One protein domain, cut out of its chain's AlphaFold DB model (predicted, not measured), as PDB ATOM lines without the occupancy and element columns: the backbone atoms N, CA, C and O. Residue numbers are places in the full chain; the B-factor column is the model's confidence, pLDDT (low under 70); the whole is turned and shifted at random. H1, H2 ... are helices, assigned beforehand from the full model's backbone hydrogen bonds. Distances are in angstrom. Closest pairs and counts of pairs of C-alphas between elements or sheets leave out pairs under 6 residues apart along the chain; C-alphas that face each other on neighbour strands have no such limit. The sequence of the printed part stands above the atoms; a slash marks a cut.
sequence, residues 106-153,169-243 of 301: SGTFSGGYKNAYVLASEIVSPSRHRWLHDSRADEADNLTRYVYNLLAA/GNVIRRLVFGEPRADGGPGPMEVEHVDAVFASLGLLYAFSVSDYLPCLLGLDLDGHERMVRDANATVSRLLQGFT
ATOM      1  N   SER A 106     222.857 141.562 119.250       85.94
ATOM      2  CA  SER A 106     222.580 142.772 120.031       85.94
ATOM      3  C   SER A 106     223.812 143.669 120.191       85.94
ATOM      4  O   SER A 106     223.700 144.890 120.073       85.94
ATOM      5  N   GLY A 107     224.999 143.087 120.395       85.25
ATOM      6  CA  GLY A 107     226.255 143.828 120.480       85.25
ATOM      7  C   GLY A 107     226.617 144.497 119.156       85.25
ATOM      8  O   GLY A 107     227.001 145.667 119.143       85.25
ATOM      9  N   THR A 108     226.417 143.785 118.044       87.25
ATOM     10  CA  THR A 108     226.728 144.271 116.695       87.25
ATOM     11  C   THR A 108     225.789 145.393 116.263       87.25
ATOM     12  O   THR A 108     226.260 146.475 115.918       87.25
ATOM     13  N   PHE A 109     224.471 145.184 116.345       85.31
ATOM     14  CA  PHE A 109     223.487 146.190 115.931       85.31
ATOM     15  C   PHE A 109     223.523 147.439 116.816       85.31
ATOM     16  O   PHE A 109     223.401 148.564 116.329       85.31
ATOM     17  N   SER A 110     223.733 147.269 118.124       77.69
ATOM     18  CA  SER A 110     223.805 148.408 119.041       77.69
ATOM     19  C   SER A 110     225.141 149.157 118.979       77.69
ATOM     20  O   SER A 110     225.206 150.297 119.441       77.69
ATOM     21  N   GLY A 111     226.202 148.548 118.435       73.00
ATOM     22  CA  GLY A 111     227.559 149.101 118.483       73.00
ATOM     23  C   GLY A 111     228.075 149.268 119.917       73.00
ATOM     24  O   GLY A 111     228.779 150.237 120.206       73.00
ATOM     25  N   GLY A 112     227.651 148.387 120.831       65.88
ATOM     26  CA  GLY A 112     227.800 148.600 122.274       65.88
ATOM     27  C   GLY A 112     226.974 149.798 122.748       65.88
ATOM     28  O   GLY A 112     227.510 150.720 123.349       65.88
ATOM     29  N   TYR A 113     225.687 149.825 122.393       61.91
ATOM     30  CA  TYR A 113     224.704 150.888 122.683       61.91
ATOM     31  C   TYR A 113     224.914 152.250 121.999       61.91
ATOM     32  O   TYR A 113     223.968 153.036 121.928       61.91
ATOM     33  N   LYS A 114     226.083 152.528 121.415       64.19
ATOM     34  CA  LYS A 114     226.384 153.793 120.717       64.19
ATOM     35  C   LYS A 114     225.376 154.133 119.615       64.19
ATOM     36  O   LYS A 114     224.926 155.274 119.530       64.19
ATOM     37  N   ASN A 115     224.967 153.144 118.820       65.50
ATOM     38  CA  ASN A 115     224.016 153.352 117.725       65.50
ATOM     39  C   ASN A 115     222.612 153.684 118.249       65.50
ATOM     40  O   ASN A 115     221.914 154.514 117.669       65.50
ATOM     41  N   ALA A 116     222.214 153.080 119.374       66.38
ATOM     42  CA  ALA A 116     220.923 153.349 120.002       66.38
ATOM     43  C   ALA A 116     220.837 154.796 120.511       66.38
ATOM     44  O   ALA A 116     219.795 155.436 120.367       66.38
ATOM     45  N   TYR A 117     221.942 155.338 121.038       65.19
ATOM     46  CA  TYR A 117     222.009 156.744 121.439       65.19
ATOM     47  C   TYR A 117     221.871 157.685 120.256       65.19
ATOM     48  O   TYR A 117     221.021 158.571 120.307       65.19
ATOM     49  N   VAL A 118     222.652 157.487 119.190       67.44
ATOM     50  CA  VAL A 118     222.571 158.326 117.981       67.44
ATOM     51  C   VAL A 118     221.146 158.321 117.422       67.44
ATOM     52  O   VAL A 118     220.579 159.377 117.148       67.44
ATOM     53  N   LEU A 119     220.519 157.146 117.337       67.56
ATOM     54  CA  LEU A 119     219.149 157.021 116.848       67.56
ATOM     55  C   LEU A 119     218.152 157.798 117.727       67.56
ATOM     56  O   LEU A 119     217.380 158.606 117.215       67.56
ATOM     57  N   ALA A 120     218.181 157.599 119.048       67.56
ATOM     58  CA  ALA A 120     217.220 158.222 119.959       67.56
ATOM     59  C   ALA A 120     217.425 159.741 120.123       67.56
ATOM     60  O   ALA A 120     216.453 160.491 120.218       67.56
ATOM     61  N   SER A 121     218.679 160.197 120.168       65.12
ATOM     62  CA  SER A 121     219.029 161.602 120.429       65.12
ATOM     63  C   SER A 121     218.995 162.488 119.185       65.12
ATOM     64  O   SER A 121     218.660 163.665 119.308       65.12
ATOM     65  N   GLU A 122     219.269 161.943 117.996       66.44
ATOM     66  CA  GLU A 122     219.432 162.754 116.781       66.44
ATOM     67  C   GLU A 122     218.376 162.478 115.710       66.44
ATOM     68  O   GLU A 122     217.891 163.423 115.078       66.44
ATOM     69  N   ILE A 123     217.997 161.210 115.515       66.81
ATOM     70  CA  ILE A 123     217.066 160.795 114.450       66.81
ATOM     71  C   ILE A 123     215.613 160.859 114.938       66.81
ATOM     72  O   ILE A 123     214.755 161.413 114.256       66.81
ATOM     73  N   VAL A 124     215.331 160.346 116.138       69.94
ATOM     74  CA  VAL A 124     213.963 160.234 116.689       69.94
ATOM     75  C   VAL A 124     213.658 161.338 117.719       69.94
ATOM     76  O   VAL A 124     212.652 161.300 118.424       69.94
ATOM     77  N   SER A 125     214.505 162.365 117.823       71.06
ATOM     78  CA  SER A 125     214.331 163.408 118.840       71.06
ATOM     79  C   SER A 125     213.096 164.284 118.591       71.06
ATOM     80  O   SER A 125     212.725 164.518 117.438       71.06
ATOM     81  N   PRO A 126     212.464 164.861 119.633       70.94
ATOM     82  CA  PRO A 126     211.286 165.720 119.461       70.94
ATOM     83  C   PRO A 126     211.535 166.946 118.570       70.94
ATOM     84  O   PRO A 126     210.626 167.435 117.897       70.94
ATOM     85  N   SER A 127     212.758 167.476 118.573       66.31
ATOM     86  CA  SER A 127     213.157 168.593 117.708       66.31
ATOM     87  C   SER A 127     213.265 168.148 116.253       66.31
ATOM     88  O   SER A 127     212.747 168.832 115.376       66.31
ATOM     89  N   ARG A 128     213.849 166.969 116.004       65.06
ATOM     90  CA  ARG A 128     213.928 166.370 114.668       65.06
ATOM     91  C   ARG A 128     212.540 166.015 114.138       65.06
ATOM     92  O   ARG A 128     212.207 166.340 113.005       65.06
ATOM     93  N   HIS A 129     211.696 165.458 115.001       70.88
ATOM     94  CA  HIS A 129     210.302 165.157 114.707       70.88
ATOM     95  C   HIS A 129     209.506 166.420 114.345       70.88
ATOM     96  O   HIS A 129     208.653 166.364 113.468       70.88
ATOM     97  N   ARG A 130     209.754 167.567 114.990       72.12
ATOM     98  CA  ARG A 130     209.116 168.842 114.613       72.12
ATOM     99  C   ARG A 130     209.676 169.415 113.315       72.12
ATOM    100  O   ARG A 130     208.893 169.812 112.467       72.12
ATOM    101  N   TRP A 131     210.999 169.414 113.152       64.44
ATOM    102  CA  TRP A 131     211.664 169.901 111.938       64.44
ATOM    103  C   TRP A 131     211.168 169.188 110.675       64.44
ATOM    104  O   TRP A 131     211.017 169.811 109.635       64.44
ATOM    105  N   LEU A 132     210.864 167.895 110.784       67.75
ATOM    106  CA  LEU A 132     210.492 167.063 109.640       67.75
ATOM    107  C   LEU A 132     208.999 167.009 109.372       67.75
ATOM    108  O   LEU A 132     208.584 166.293 108.469       67.75
ATOM    109  N   HIS A 133     208.197 167.728 110.158       74.88
ATOM    110  CA  HIS A 133     206.745 167.650 110.113       74.88
ATOM    111  C   HIS A 133     206.188 167.759 108.689       74.88
ATOM    112  O   HIS A 133     205.443 166.875 108.272       74.88
ATOM    113  N   ASP A 134     206.612 168.772 107.939       72.19
ATOM    114  CA  ASP A 134     206.079 169.044 106.603       72.19
ATOM    115  C   ASP A 134     206.533 167.984 105.593       72.19
ATOM    116  O   ASP A 134     205.720 167.456 104.843       72.19
ATOM    117  N   SER A 135     207.793 167.540 105.669       69.06
ATOM    118  CA  SER A 135     208.290 166.429 104.847       69.06
ATOM    119  C   SER A 135     207.529 165.124 105.094       69.06
ATOM    120  O   SER A 135     207.376 164.322 104.176       69.06
ATOM    121  N   ARG A 136     207.047 164.893 106.324       73.94
ATOM    122  CA  ARG A 136     206.193 163.735 106.625       73.94
ATOM    123  C   ARG A 136     204.791 163.882 106.051       73.94
ATOM    124  O   ARG A 136     204.238 162.886 105.597       73.94
ATOM    125  N   ALA A 137     204.220 165.083 106.115       77.69
ATOM    126  CA  ALA A 137     202.904 165.362 105.554       77.69
ATOM    127  C   ALA A 137     202.921 165.156 104.032       77.69
ATOM    128  O   ALA A 137     202.109 164.397 103.511       77.69
ATOM    129  N   ASP A 138     203.933 165.700 103.352       74.56
ATOM    130  CA  ASP A 138     204.126 165.498 101.916       74.56
ATOM    131  C   ASP A 138     204.291 164.014 101.541       74.56
ATOM    132  O   ASP A 138     203.896 163.594 100.454       74.56
ATOM    133  N   GLU A 139     204.939 163.218 102.397       72.50
ATOM    134  CA  GLU A 139     205.137 161.785 102.156       72.50
ATOM    135  C   GLU A 139     203.847 160.985 102.344       72.50
ATOM    136  O   GLU A 139     203.562 160.092 101.549       72.50
ATOM    137  N   ALA A 140     203.030 161.336 103.338       76.12
ATOM    138  CA  ALA A 140     201.703 160.748 103.511       76.12
ATOM    139  C   ALA A 140     200.791 161.045 102.303       76.12
ATOM    140  O   ALA A 140     200.075 160.165 101.811       76.12
ATOM    141  N   ASP A 141     200.871 162.264 101.762       79.00
ATOM    142  CA  ASP A 141     200.152 162.643 100.543       79.00
ATOM    143  C   ASP A 141     200.665 161.869  99.318       79.00
ATOM    144  O   ASP A 141     199.884 161.422  98.471       79.00
ATOM    145  N   ASN A 142     201.984 161.673  99.224       74.38
ATOM    146  CA  ASN A 142     202.607 160.889  98.163       74.38
ATOM    147  C   ASN A 142     202.184 159.417  98.202       74.38
ATOM    148  O   ASN A 142     201.832 158.848  97.169       74.38
ATOM    149  N   LEU A 143     202.130 158.826  99.395       73.44
ATOM    150  CA  LEU A 143     201.654 157.465  99.597       73.44
ATOM    151  C   LEU A 143     200.198 157.303  99.155       73.44
ATOM    152  O   LEU A 143     199.857 156.369  98.429       73.44
ATOM    153  N   THR A 144     199.350 158.258  99.535       77.00
ATOM    154  CA  THR A 144     197.942 158.278  99.128       77.00
ATOM    155  C   THR A 144     197.819 158.308  97.601       77.00
ATOM    156  O   THR A 144     197.022 157.565  97.023       77.00
ATOM    157  N   ARG A 145     198.657 159.109  96.929       77.44
ATOM    158  CA  ARG A 145     198.730 159.173  95.461       77.44
ATOM    159  C   ARG A 145     199.216 157.859  94.844       77.44
ATOM    160  O   ARG A 145     198.639 157.417  93.853       77.44
ATOM    161  N   TYR A 146     200.239 157.228  95.417       73.31
ATOM    162  CA  TYR A 146     200.773 155.948  94.948       73.31
ATOM    163  C   TYR A 146     199.722 154.835  95.023       73.31
ATOM    164  O   TYR A 146     199.451 154.171  94.021       73.31
ATOM    165  N   VAL A 147     199.061 154.684  96.175       74.81
ATOM    166  CA  VAL A 147     197.982 153.702  96.369       74.81
ATOM    167  C   VAL A 147     196.827 153.972  95.406       74.81
ATOM    168  O   VAL A 147     196.327 153.044  94.771       74.81
ATOM    169  N   TYR A 148     196.432 155.236  95.237       77.62
ATOM    170  CA  TYR A 148     195.395 155.610  94.277       77.62
ATOM    171  C   TYR A 148     195.761 155.203  92.844       77.62
ATOM    172  O   TYR A 148     194.953 154.573  92.164       77.62
ATOM    173  N   ASN A 149     196.983 155.499  92.397       76.88
ATOM    174  CA  ASN A 149     197.462 155.137  91.061       76.88
ATOM    175  C   ASN A 149     197.528 153.617  90.863       76.88
ATOM    176  O   ASN A 149     197.157 153.126  89.797       76.88
ATOM    177  N   LEU A 150     197.944 152.869  91.888       72.25
ATOM    178  CA  LEU A 150     197.982 151.407  91.863       72.25
ATOM    179  C   LEU A 150     196.581 150.803  91.678       72.25
ATOM    180  O   LEU A 150     196.399 149.861  90.908       72.25
ATOM    181  N   LEU A 151     195.580 151.371  92.354       73.56
ATOM    182  CA  LEU A 151     194.183 150.953  92.231       73.56
ATOM    183  C   LEU A 151     193.574 151.382  90.885       73.56
ATOM    184  O   LEU A 151     192.862 150.600  90.255       73.56
ATOM    185  N   ALA A 152     193.877 152.598  90.422       75.12
ATOM    186  CA  ALA A 152     193.366 153.163  89.172       75.12
ATOM    187  C   ALA A 152     193.954 152.496  87.915       75.12
ATOM    188  O   ALA A 152     193.265 152.394  86.902       75.12
ATOM    189  N   ALA A 153     195.190 151.989  87.982       71.69
ATOM    190  CA  ALA A 153     195.829 151.229  86.904       71.69
ATOM    191  C   ALA A 153     195.216 149.828  86.686       71.69
ATOM    192  O   ALA A 153     195.656 149.093  85.805       71.69
ATOM    193  N   GLY A 169     207.799 153.414 107.605       54.66
ATOM    194  CA  GLY A 169     209.135 153.457 107.020       54.66
ATOM    195  C   GLY A 169     209.322 154.631 106.064       54.66
ATOM    196  O   GLY A 169     210.351 155.285 106.142       54.66
ATOM    197  N   ASN A 170     208.339 154.924 105.208       59.28
ATOM    198  CA  ASN A 170     208.431 155.943 104.149       59.28
ATOM    199  C   ASN A 170     208.748 157.330 104.665       59.28
ATOM    200  O   ASN A 170     209.630 158.021 104.160       59.28
ATOM    201  N   VAL A 171     208.080 157.676 105.752       59.78
ATOM    202  CA  VAL A 171     208.316 158.907 106.472       59.78
ATOM    203  C   VAL A 171     209.786 159.014 106.869       59.78
ATOM    204  O   VAL A 171     210.432 159.962 106.445       59.78
ATOM    205  N   ILE A 172     210.325 158.032 107.608       60.97
ATOM    206  CA  ILE A 172     211.734 157.981 108.046       60.97
ATOM    207  C   ILE A 172     212.693 157.902 106.842       60.97
ATOM    208  O   ILE A 172     213.754 158.521 106.873       60.97
ATOM    209  N   ARG A 173     212.309 157.198 105.766       62.31
ATOM    210  CA  ARG A 173     213.063 157.060 104.506       62.31
ATOM    211  C   ARG A 173     213.272 158.419 103.840       62.31
ATOM    212  O   ARG A 173     214.412 158.738 103.519       62.31
ATOM    213  N   ARG A 174     212.242 159.271 103.744       59.78
ATOM    214  CA  ARG A 174     212.378 160.634 103.196       59.78
ATOM    215  C   ARG A 174     213.280 161.525 104.048       59.78
ATOM    216  O   ARG A 174     214.019 162.340 103.506       59.78
ATOM    217  N   LEU A 175     213.287 161.325 105.369       57.78
ATOM    218  CA  LEU A 175     214.167 162.073 106.286       57.78
ATOM    219  C   LEU A 175     215.647 161.750 106.067       57.78
ATOM    220  O   LEU A 175     216.515 162.538 106.436       57.78
ATOM    221  N   VAL A 176     215.919 160.560 105.540       57.41
ATOM    222  CA  VAL A 176     217.258 160.001 105.410       57.41
ATOM    223  C   VAL A 176     217.785 160.121 103.983       57.41
ATOM    224  O   VAL A 176     218.936 160.502 103.797       57.41
ATOM    225  N   PHE A 177     216.971 159.758 102.990       61.31
ATOM    226  CA  PHE A 177     217.384 159.608 101.593       61.31
ATOM    227  C   PHE A 177     216.937 160.774 100.696       61.31
ATOM    228  O   PHE A 177     217.456 160.915  99.593       61.31
ATOM    229  N   GLY A 178     216.045 161.645 101.182       53.44
ATOM    230  CA  GLY A 178     215.768 162.969 100.614       53.44
ATOM    231  C   GLY A 178     214.898 163.028  99.355       53.44
ATOM    232  O   GLY A 178     214.129 163.976  99.231       53.44
ATOM    233  N   GLU A 179     214.960 162.048  98.449       54.16
ATOM    234  CA  GLU A 179     214.352 162.180  97.113       54.16
ATOM    235  C   GLU A 179     213.165 161.228  96.877       54.16
ATOM    236  O   GLU A 179     213.362 160.015  96.768       54.16
ATOM    237  N   PRO A 180     211.929 161.752  96.744       56.22
ATOM    238  CA  PRO A 180     210.783 160.955  96.333       56.22
ATOM    239  C   PRO A 180     210.872 160.624  94.837       56.22
ATOM    240  O   PRO A 180     211.168 161.481  94.001       56.22
ATOM    241  N   ARG A 181     210.560 159.382  94.458       61.97
ATOM    242  CA  ARG A 181     210.407 159.036  93.040       61.97
ATOM    243  C   ARG A 181     209.147 159.674  92.458       61.97
ATOM    244  O   ARG A 181     208.152 159.863  93.153       61.97
ATOM    245  N   ALA A 182     209.170 159.949  91.154       62.56
ATOM    246  CA  ALA A 182     208.041 160.540  90.432       62.56
ATOM    247  C   ALA A 182     206.763 159.678  90.470       62.56
ATOM    248  O   ALA A 182     205.662 160.207  90.338       62.56
ATOM    249  N   ASP A 183     206.903 158.363  90.651       64.19
ATOM    250  CA  ASP A 183     205.799 157.416  90.830       64.19
ATOM    251  C   ASP A 183     205.356 157.268  92.296       64.19
ATOM    252  O   ASP A 183     204.323 156.658  92.556       64.19
ATOM    253  N   GLY A 184     206.103 157.839  93.247       63.19
ATOM    254  CA  GLY A 184     205.883 157.716  94.686       63.19
ATOM    255  C   GLY A 184     206.252 156.352  95.280       63.19
ATOM    256  O   GLY A 184     205.986 156.118  96.457       63.19
ATOM    257  N   GLY A 185     206.855 155.456  94.490       65.06
ATOM    258  CA  GLY A 185     207.267 154.122  94.926       65.06
ATOM    259  C   GLY A 185     208.674 154.090  95.541       65.06
ATOM    260  O   GLY A 185     209.476 155.000  95.306       65.06
ATOM    261  N   PRO A 186     209.017 153.027  96.297       66.44
ATOM    262  CA  PRO A 186     210.316 152.934  96.948       66.44
ATOM    263  C   PRO A 186     211.470 152.776  95.943       66.44
ATOM    264  O   PRO A 186     211.369 152.104  94.909       66.44
ATOM    265  N   GLY A 187     212.606 153.402  96.246       69.88
ATOM    266  CA  GLY A 187     213.875 153.228  95.540       69.88
ATOM    267  C   GLY A 187     214.512 151.853  95.807       69.88
ATOM    268  O   GLY A 187     214.301 151.278  96.870       69.88
ATOM    269  N   PRO A 188     215.365 151.318  94.910       70.56
ATOM    270  CA  PRO A 188     216.043 150.036  95.143       70.56
ATOM    271  C   PRO A 188     216.925 150.048  96.403       70.56
ATOM    272  O   PRO A 188     216.973 149.062  97.130       70.56
ATOM    273  N   MET A 189     217.568 151.181  96.707       69.88
ATOM    274  CA  MET A 189     218.310 151.359  97.961       69.88
ATOM    275  C   MET A 189     217.402 151.384  99.195       69.88
ATOM    276  O   MET A 189     217.814 150.970 100.275       69.88
ATOM    277  N   GLU A 190     216.177 151.886  99.050       70.38
ATOM    278  CA  GLU A 190     215.219 151.968 100.150       70.38
ATOM    279  C   GLU A 190     214.660 150.590 100.484       70.38
ATOM    280  O   GLU A 190     214.603 150.234 101.657       70.38
ATOM    281  N   VAL A 191     214.316 149.803  99.459       76.00
ATOM    282  CA  VAL A 191     213.910 148.399  99.615       76.00
ATOM    283  C   VAL A 191     215.022 147.614 100.308       76.00
ATOM    284  O   VAL A 191     214.783 147.018 101.353       76.00
ATOM    285  N   GLU A 192     216.261 147.722  99.814       79.06
ATOM    286  CA  GLU A 192     217.422 147.048 100.409       79.06
ATOM    287  C   GLU A 192     217.613 147.419 101.891       79.06
ATOM    288  O   GLU A 192     217.893 146.566 102.737       79.06
ATOM    289  N   HIS A 193     217.446 148.699 102.229       78.19
ATOM    290  CA  HIS A 193     217.581 149.157 103.605       78.19
ATOM    291  C   HIS A 193     216.467 148.616 104.511       78.19
ATOM    292  O   HIS A 193     216.730 148.203 105.640       78.19
ATOM    293  N   VAL A 194     215.226 148.606 104.029       78.06
ATOM    294  CA  VAL A 194     214.066 148.103 104.777       78.06
ATOM    295  C   VAL A 194     214.199 146.613 105.034       78.06
ATOM    296  O   VAL A 194     214.044 146.182 106.178       78.06
ATOM    297  N   ASP A 195     214.571 145.856 104.008       83.44
ATOM    298  CA  ASP A 195     214.843 144.430 104.124       83.44
ATOM    299  C   ASP A 195     215.934 144.171 105.165       83.44
ATOM    300  O   ASP A 195     215.783 143.296 106.017       83.44
ATOM    301  N   ALA A 196     216.992 144.986 105.190       87.25
ATOM    302  CA  ALA A 196     218.046 144.873 106.194       87.25
ATOM    303  C   ALA A 196     217.585 145.232 107.618       87.25
ATOM    304  O   ALA A 196     218.025 144.592 108.575       87.25
ATOM    305  N   VAL A 197     216.698 146.218 107.793       84.62
ATOM    306  CA  VAL A 197     216.118 146.556 109.107       84.62
ATOM    307  C   VAL A 197     215.250 145.409 109.620       84.62
ATOM    308  O   VAL A 197     215.413 144.984 110.765       84.62
ATOM    309  N   PHE A 198     214.367 144.862 108.784       86.25
ATOM    310  CA  PHE A 198     213.533 143.721 109.166       86.25
ATOM    311  C   PHE A 198     214.358 142.451 109.386       86.25
ATOM    312  O   PHE A 198     214.113 141.733 110.357       86.25
ATOM    313  N   ALA A 199     215.390 142.212 108.574       90.81
ATOM    314  CA  ALA A 199     216.355 141.145 108.813       90.81
ATOM    315  C   ALA A 199     217.060 141.332 110.163       90.81
ATOM    316  O   ALA A 199     217.137 140.390 110.946       90.81
ATOM    317  N   SER A 200     217.499 142.553 110.488       89.94
ATOM    318  CA  SER A 200     218.124 142.857 111.781       89.94
ATOM    319  C   SER A 200     217.180 142.562 112.947       89.94
ATOM    320  O   SER A 200     217.596 141.942 113.922       89.94
ATOM    321  N   LEU A 201     215.900 142.942 112.840       87.44
ATOM    322  CA  LEU A 201     214.875 142.636 113.845       87.44
ATOM    323  C   LEU A 201     214.653 141.128 114.007       87.44
ATOM    324  O   LEU A 201     214.572 140.647 115.136       87.44
ATOM    325  N   GLY A 202     214.593 140.387 112.897       88.88
ATOM    326  CA  GLY A 202     214.476 138.929 112.911       88.88
ATOM    327  C   GLY A 202     215.693 138.241 113.530       88.88
ATOM    328  O   GLY A 202     215.550 137.237 114.221       88.88
ATOM    329  N   LEU A 203     216.887 138.807 113.338       91.00
ATOM    330  CA  LEU A 203     218.140 138.292 113.886       91.00
ATOM    331  C   LEU A 203     218.348 138.669 115.360       91.00
ATOM    332  O   LEU A 203     219.016 137.929 116.074       91.00
ATOM    333  N   LEU A 204     217.774 139.783 115.833       85.31
ATOM    334  CA  LEU A 204     218.113 140.401 117.123       85.31
ATOM    335  C   LEU A 204     217.923 139.480 118.345       85.31
ATOM    336  O   LEU A 204     218.602 139.683 119.348       85.31
ATOM    337  N   TYR A 205     217.082 138.451 118.259       82.38
ATOM    338  CA  TYR A 205     216.959 137.391 119.272       82.38
ATOM    339  C   TYR A 205     216.723 136.017 118.641       82.38
ATOM    340  O   TYR A 205     216.105 135.142 119.253       82.38
ATOM    341  N   ALA A 206     217.179 135.827 117.400       87.44
ATOM    342  CA  ALA A 206     217.171 134.497 116.818       87.44
ATOM    343  C   ALA A 206     218.097 133.593 117.639       87.44
ATOM    344  O   ALA A 206     219.129 134.021 118.152       87.44
ATOM    345  N   PHE A 207     217.704 132.332 117.788       87.38
ATOM    346  CA  PHE A 207     218.539 131.365 118.476       87.38
ATOM    347  C   PHE A 207     219.825 131.139 117.669       87.38
ATOM    348  O   PHE A 207     219.750 130.660 116.539       87.38
ATOM    349  N   SER A 208     220.979 131.438 118.270       88.12
ATOM    350  CA  SER A 208     222.291 131.082 117.735       88.12
ATOM    351  C   SER A 208     223.089 130.274 118.748       88.12
ATOM    352  O   SER A 208     223.104 130.575 119.942       88.12
ATOM    353  N   VAL A 209     223.765 129.222 118.285       86.81
ATOM    354  CA  VAL A 209     224.519 128.314 119.166       86.81
ATOM    355  C   VAL A 209     225.725 129.020 119.799       86.81
ATOM    356  O   VAL A 209     226.070 128.739 120.951       86.81
ATOM    357  N   SER A 210     226.353 129.949 119.072       87.62
ATOM    358  CA  SER A 210     227.544 130.677 119.530       87.62
ATOM    359  C   SER A 210     227.259 131.597 120.722       87.62
ATOM    360  O   SER A 210     228.141 131.779 121.561       87.62
ATOM    361  N   ASP A 211     226.019 132.075 120.879       88.44
ATOM    362  CA  ASP A 211     225.598 132.873 122.042       88.44
ATOM    363  C   ASP A 211     225.617 132.061 123.354       88.44
ATOM    364  O   ASP A 211     225.864 132.604 124.431       88.44
ATOM    365  N   TYR A 212     225.400 130.743 123.281       87.50
ATOM    366  CA  TYR A 212     225.364 129.849 124.450       87.50
ATOM    367  C   TYR A 212     226.684 129.107 124.688       87.50
ATOM    368  O   TYR A 212     226.962 128.642 125.803       87.50
ATOM    369  N   LEU A 213     227.506 128.998 123.642       88.06
ATOM    370  CA  LEU A 213     228.814 128.352 123.645       88.06
ATOM    371  C   LEU A 213     229.864 129.322 123.077       88.06
ATOM    372  O   LEU A 213     230.225 129.211 121.905       88.06
ATOM    373  N   PRO A 214     230.429 130.227 123.903       81.75
ATOM    374  CA  PRO A 214     231.348 131.269 123.436       81.75
ATOM    375  C   PRO A 214     232.607 130.753 122.727       81.75
ATOM    376  O   PRO A 214     233.241 131.487 121.979       81.75
ATOM    377  N   CYS A 215     232.988 129.490 122.945       82.38
ATOM    378  CA  CYS A 215     234.092 128.855 122.222       82.38
ATOM    379  C   CYS A 215     233.796 128.590 120.738       82.38
ATOM    380  O   CYS A 215     234.724 128.268 120.001       82.38
ATOM    381  N   LEU A 216     232.534 128.693 120.314       84.75
ATOM    382  CA  LEU A 216     232.096 128.541 118.925       84.75
ATOM    383  C   LEU A 216     231.905 129.888 118.217       84.75
ATOM    384  O   LEU A 216     231.630 129.907 117.020       84.75
ATOM    385  N   LEU A 217     232.054 131.001 118.940       86.06
ATOM    386  CA  LEU A 217     232.007 132.334 118.357       86.06
ATOM    387  C   LEU A 217     233.103 132.481 117.290       86.06
ATOM    388  O   LEU A 217     234.256 132.111 117.512       86.06
ATOM    389  N   GLY A 218     232.736 133.014 116.130       85.06
ATOM    390  CA  GLY A 218     233.594 133.173 114.959       85.06
ATOM    391  C   GLY A 218     233.610 131.974 114.006       85.06
ATOM    392  O   GLY A 218     234.070 132.129 112.878       85.06
ATOM    393  N   LEU A 219     233.106 130.800 114.412       87.38
ATOM    394  CA  LEU A 219     232.952 129.654 113.499       87.38
ATOM    395  C   LEU A 219     231.722 129.783 112.597       87.38
ATOM    396  O   LEU A 219     231.684 129.132 111.557       87.38
ATOM    397  N   ASP A 220     230.739 130.594 113.006       88.81
ATOM    398  CA  ASP A 220     229.524 130.900 112.240       88.81
ATOM    399  C   ASP A 220     228.766 129.644 111.760       88.81
ATOM    400  O   ASP A 220     228.383 129.518 110.598       88.81
ATOM    401  N   LEU A 221     228.584 128.671 112.664       85.69
ATOM    402  CA  LEU A 221     228.049 127.335 112.346       85.69
ATOM    403  C   LEU A 221     226.646 127.357 111.720       85.69
ATOM    404  O   LEU A 221     226.293 126.453 110.968       85.69
ATOM    405  N   ASP A 222     225.847 128.359 112.068       83.25
ATOM    406  CA  ASP A 222     224.477 128.584 111.606       83.25
ATOM    407  C   ASP A 222     224.376 129.732 110.582       83.25
ATOM    408  O   ASP A 222     223.278 130.043 110.123       83.25
ATOM    409  N   GLY A 223     225.498 130.361 110.209       89.69
ATOM    410  CA  GLY A 223     225.534 131.546 109.345       89.69
ATOM    411  C   GLY A 223     225.000 132.823 110.007       89.69
ATOM    412  O   GLY A 223     224.899 133.864 109.349       89.69
ATOM    413  N   HIS A 224     224.628 132.758 111.290       91.19
ATOM    414  CA  HIS A 224     223.964 133.847 111.988       91.19
ATOM    415  C   HIS A 224     224.863 135.081 112.109       91.19
ATOM    416  O   HIS A 224     224.405 136.204 111.893       91.19
ATOM    417  N   GLU A 225     226.157 134.904 112.390       90.81
ATOM    418  CA  GLU A 225     227.081 136.025 112.530       90.81
ATOM    419  C   GLU A 225     227.274 136.758 111.206       90.81
ATOM    420  O   GLU A 225     227.336 137.990 111.183       90.81
ATOM    421  N   ARG A 226     227.365 136.024 110.091       92.44
ATOM    422  CA  ARG A 226     227.435 136.630 108.760       92.44
ATOM    423  C   ARG A 226     226.165 137.404 108.436       92.44
ATOM    424  O   ARG A 226     226.266 138.565 108.053       92.44
ATOM    425  N   MET A 227     224.990 136.810 108.647       92.62
ATOM    426  CA  MET A 227     223.712 137.490 108.409       92.62
ATOM    427  C   MET A 227     223.593 138.780 109.230       92.62
ATOM    428  O   MET A 227     223.179 139.813 108.706       92.62
ATOM    429  N   VAL A 228     224.012 138.744 110.500       92.44
ATOM    430  CA  VAL A 228     224.058 139.923 111.376       92.44
ATOM    431  C   VAL A 228     225.003 140.988 110.824       92.44
ATOM    432  O   VAL A 228     224.634 142.161 110.785       92.44
ATOM    433  N   ARG A 229     226.214 140.615 110.389       91.12
ATOM    434  CA  ARG A 229     227.187 141.567 109.827       91.12
ATOM    435  C   ARG A 229     226.678 142.203 108.536       91.12
ATOM    436  O   ARG A 229     226.772 143.421 108.408       91.12
ATOM    437  N   ASP A 230     226.119 141.408 107.628       91.62
ATOM    438  CA  ASP A 230     225.602 141.871 106.338       91.62
ATOM    439  C   ASP A 230     224.421 142.837 106.543       91.62
ATOM    440  O   ASP A 230     224.421 143.953 106.014       91.62
ATOM    441  N   ALA A 231     223.463 142.472 107.405       91.19
ATOM    442  CA  ALA A 231     222.347 143.343 107.768       91.19
ATOM    443  C   ALA A 231     222.837 144.638 108.441       91.19
ATOM    444  O   ALA A 231     222.437 145.737 108.050       91.19
ATOM    445  N   ASN A 232     223.769 144.538 109.396       89.19
ATOM    446  CA  ASN A 232     224.314 145.700 110.094       89.19
ATOM    447  C   ASN A 232     225.109 146.623 109.164       89.19
ATOM    448  O   ASN A 232     225.073 147.839 109.345       89.19
ATOM    449  N   ALA A 233     225.811 146.087 108.163       87.31
ATOM    450  CA  ALA A 233     226.520 146.884 107.168       87.31
ATOM    451  C   ALA A 233     225.541 147.721 106.332       87.31
ATOM    452  O   ALA A 233     225.749 148.923 106.154       87.31
ATOM    453  N   THR A 234     224.436 147.121 105.882       83.50
ATOM    454  CA  THR A 234     223.377 147.827 105.143       83.50
ATOM    455  C   THR A 234     222.658 148.862 106.001       83.50
ATOM    456  O   THR A 234     222.431 149.984 105.546       83.50
ATOM    457  N   VAL A 235     222.371 148.547 107.267       80.88
ATOM    458  CA  VAL A 235     221.793 149.521 108.202       80.88
ATOM    459  C   VAL A 235     222.778 150.661 108.484       80.88
ATOM    460  O   VAL A 235     222.398 151.828 108.473       80.88
ATOM    461  N   SER A 236     224.064 150.361 108.662       77.50
ATOM    462  CA  SER A 236     225.101 151.359 108.959       77.50
ATOM    463  C   SER A 236     225.395 152.300 107.789       77.50
ATOM    464  O   SER A 236     225.771 153.449 108.027       77.50
ATOM    465  N   ARG A 237     225.190 151.868 106.534       72.06
ATOM    466  CA  ARG A 237     225.284 152.750 105.354       72.06
ATOM    467  C   ARG A 237     224.375 153.977 105.480       72.06
ATOM    468  O   ARG A 237     224.758 155.055 105.040       72.06
ATOM    469  N   LEU A 238     223.235 153.844 106.159       66.12
ATOM    470  CA  LEU A 238     222.334 154.959 106.448       66.12
ATOM    471  C   LEU A 238     223.004 156.033 107.313       66.12
ATOM    472  O   LEU A 238     222.965 157.217 106.991       66.12
ATOM    473  N   LEU A 239     223.684 155.620 108.384       63.28
ATOM    474  CA  LEU A 239     224.416 156.533 109.268       63.28
ATOM    475  C   LEU A 239     225.620 157.179 108.563       63.28
ATOM    476  O   LEU A 239     226.007 158.298 108.900       63.28
ATOM    477  N   GLN A 240     226.202 156.494 107.573       62.84
ATOM    478  CA  GLN A 240     227.285 157.020 106.736       62.84
ATOM    479  C   GLN A 240     226.809 158.039 105.689       62.84
ATOM    480  O   GLN A 240     227.641 158.781 105.169       62.84
ATOM    481  N   GLY A 241     225.501 158.128 105.421       56.31
ATOM    482  CA  GLY A 241     224.900 159.183 104.597       56.31
ATOM    483  C   GLY A 241     225.030 160.586 105.202       56.31
ATOM    484  O   GLY A 241     224.789 161.578 104.520       56.31
ATOM    485  N   PHE A 242     225.471 160.686 106.459       56.88
ATOM    486  CA  PHE A 242     225.691 161.938 107.170       56.88
ATOM    487  C   PHE A 242     227.180 162.117 107.516       56.88
ATOM    488  O   PHE A 242     227.905 161.184 107.882       56.88
ATOM    489  N   THR A 243     227.673 163.341 107.373       56.66
ATOM    490  CA  THR A 243     228.905 163.825 107.992       56.66
ATOM    491  C   THR A 243     228.558 164.299 109.393       56.66
ATOM    492  O   THR A 243     227.679 165.129 109.577       56.66
TER     493      THR A 243
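Overview. This is residues 106 to 153 and 169 to 243 of the 301 residues of an uncharacterized protein of Digitaria exilis (UniProt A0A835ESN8). H6 and H8 cross as a touching pair, while the long helix H4 stands at one end of the longest span, with H5 between it and that pair. From H1, which packs on H8, the chain steps through H2 and H3 to H4; at the opposite end, residues 211 to 216 stick out, of which 211 and 212 belong to H7. The printed part has 123 residues, eight named helices in the order H1 to H8 and no named strand: all helix. The whole is loose, with a radius of gyration of the C-alphas of 17.7 A and spans of 55 by 37 by 22 A.

Arrangement. Start at H1, residues 106 to 110, which touches residues 228 to 232 alone of H8, residues 224 to 240; their closest C-alphas, Phe 109 and Asn 232, are 5.9 A apart. H2, residues 114 to 123, is near H8. H3, residues 126 to 131, meets H4, residues 133 to 152, only through their link. H4 touches H5, residues 169 to 177, with residues 135 to 140 alone, closest at C-alphas 136 and 171, 5.3 A. H6, residues 188 to 203, touches H8 at a steep tilt of 46 degrees, opposite ways, closest at C-alphas 196 and 231, 4.8 A. H7, residues 209 to 212, is apart from H6 and H8. Every O i to N i+4 pair is within hydrogen-bond range in H1 to H6, but 11 of 13 in H8; H7 is too short for such a pair.

Along the chain. Find C-alpha 106 at (222.580, 142.772, 120.031), where H1 begins. H4 is 28.8 A long, H6 22.2 A. H8 runs 24.0 A to C-alpha 240 at (227.285, 157.020, 106.736), with a kink of 26 degrees near residue 234.

Size, cuts and confidence. Residues 154 to 168 are not printed, and C-alphas 153 and 169 are 24.2 A apart across this cut. The link from H7 to H8 is long. Mean pLDDT of the printed part is 75.1; look for values under 70 at, among others, residues 169 to 187.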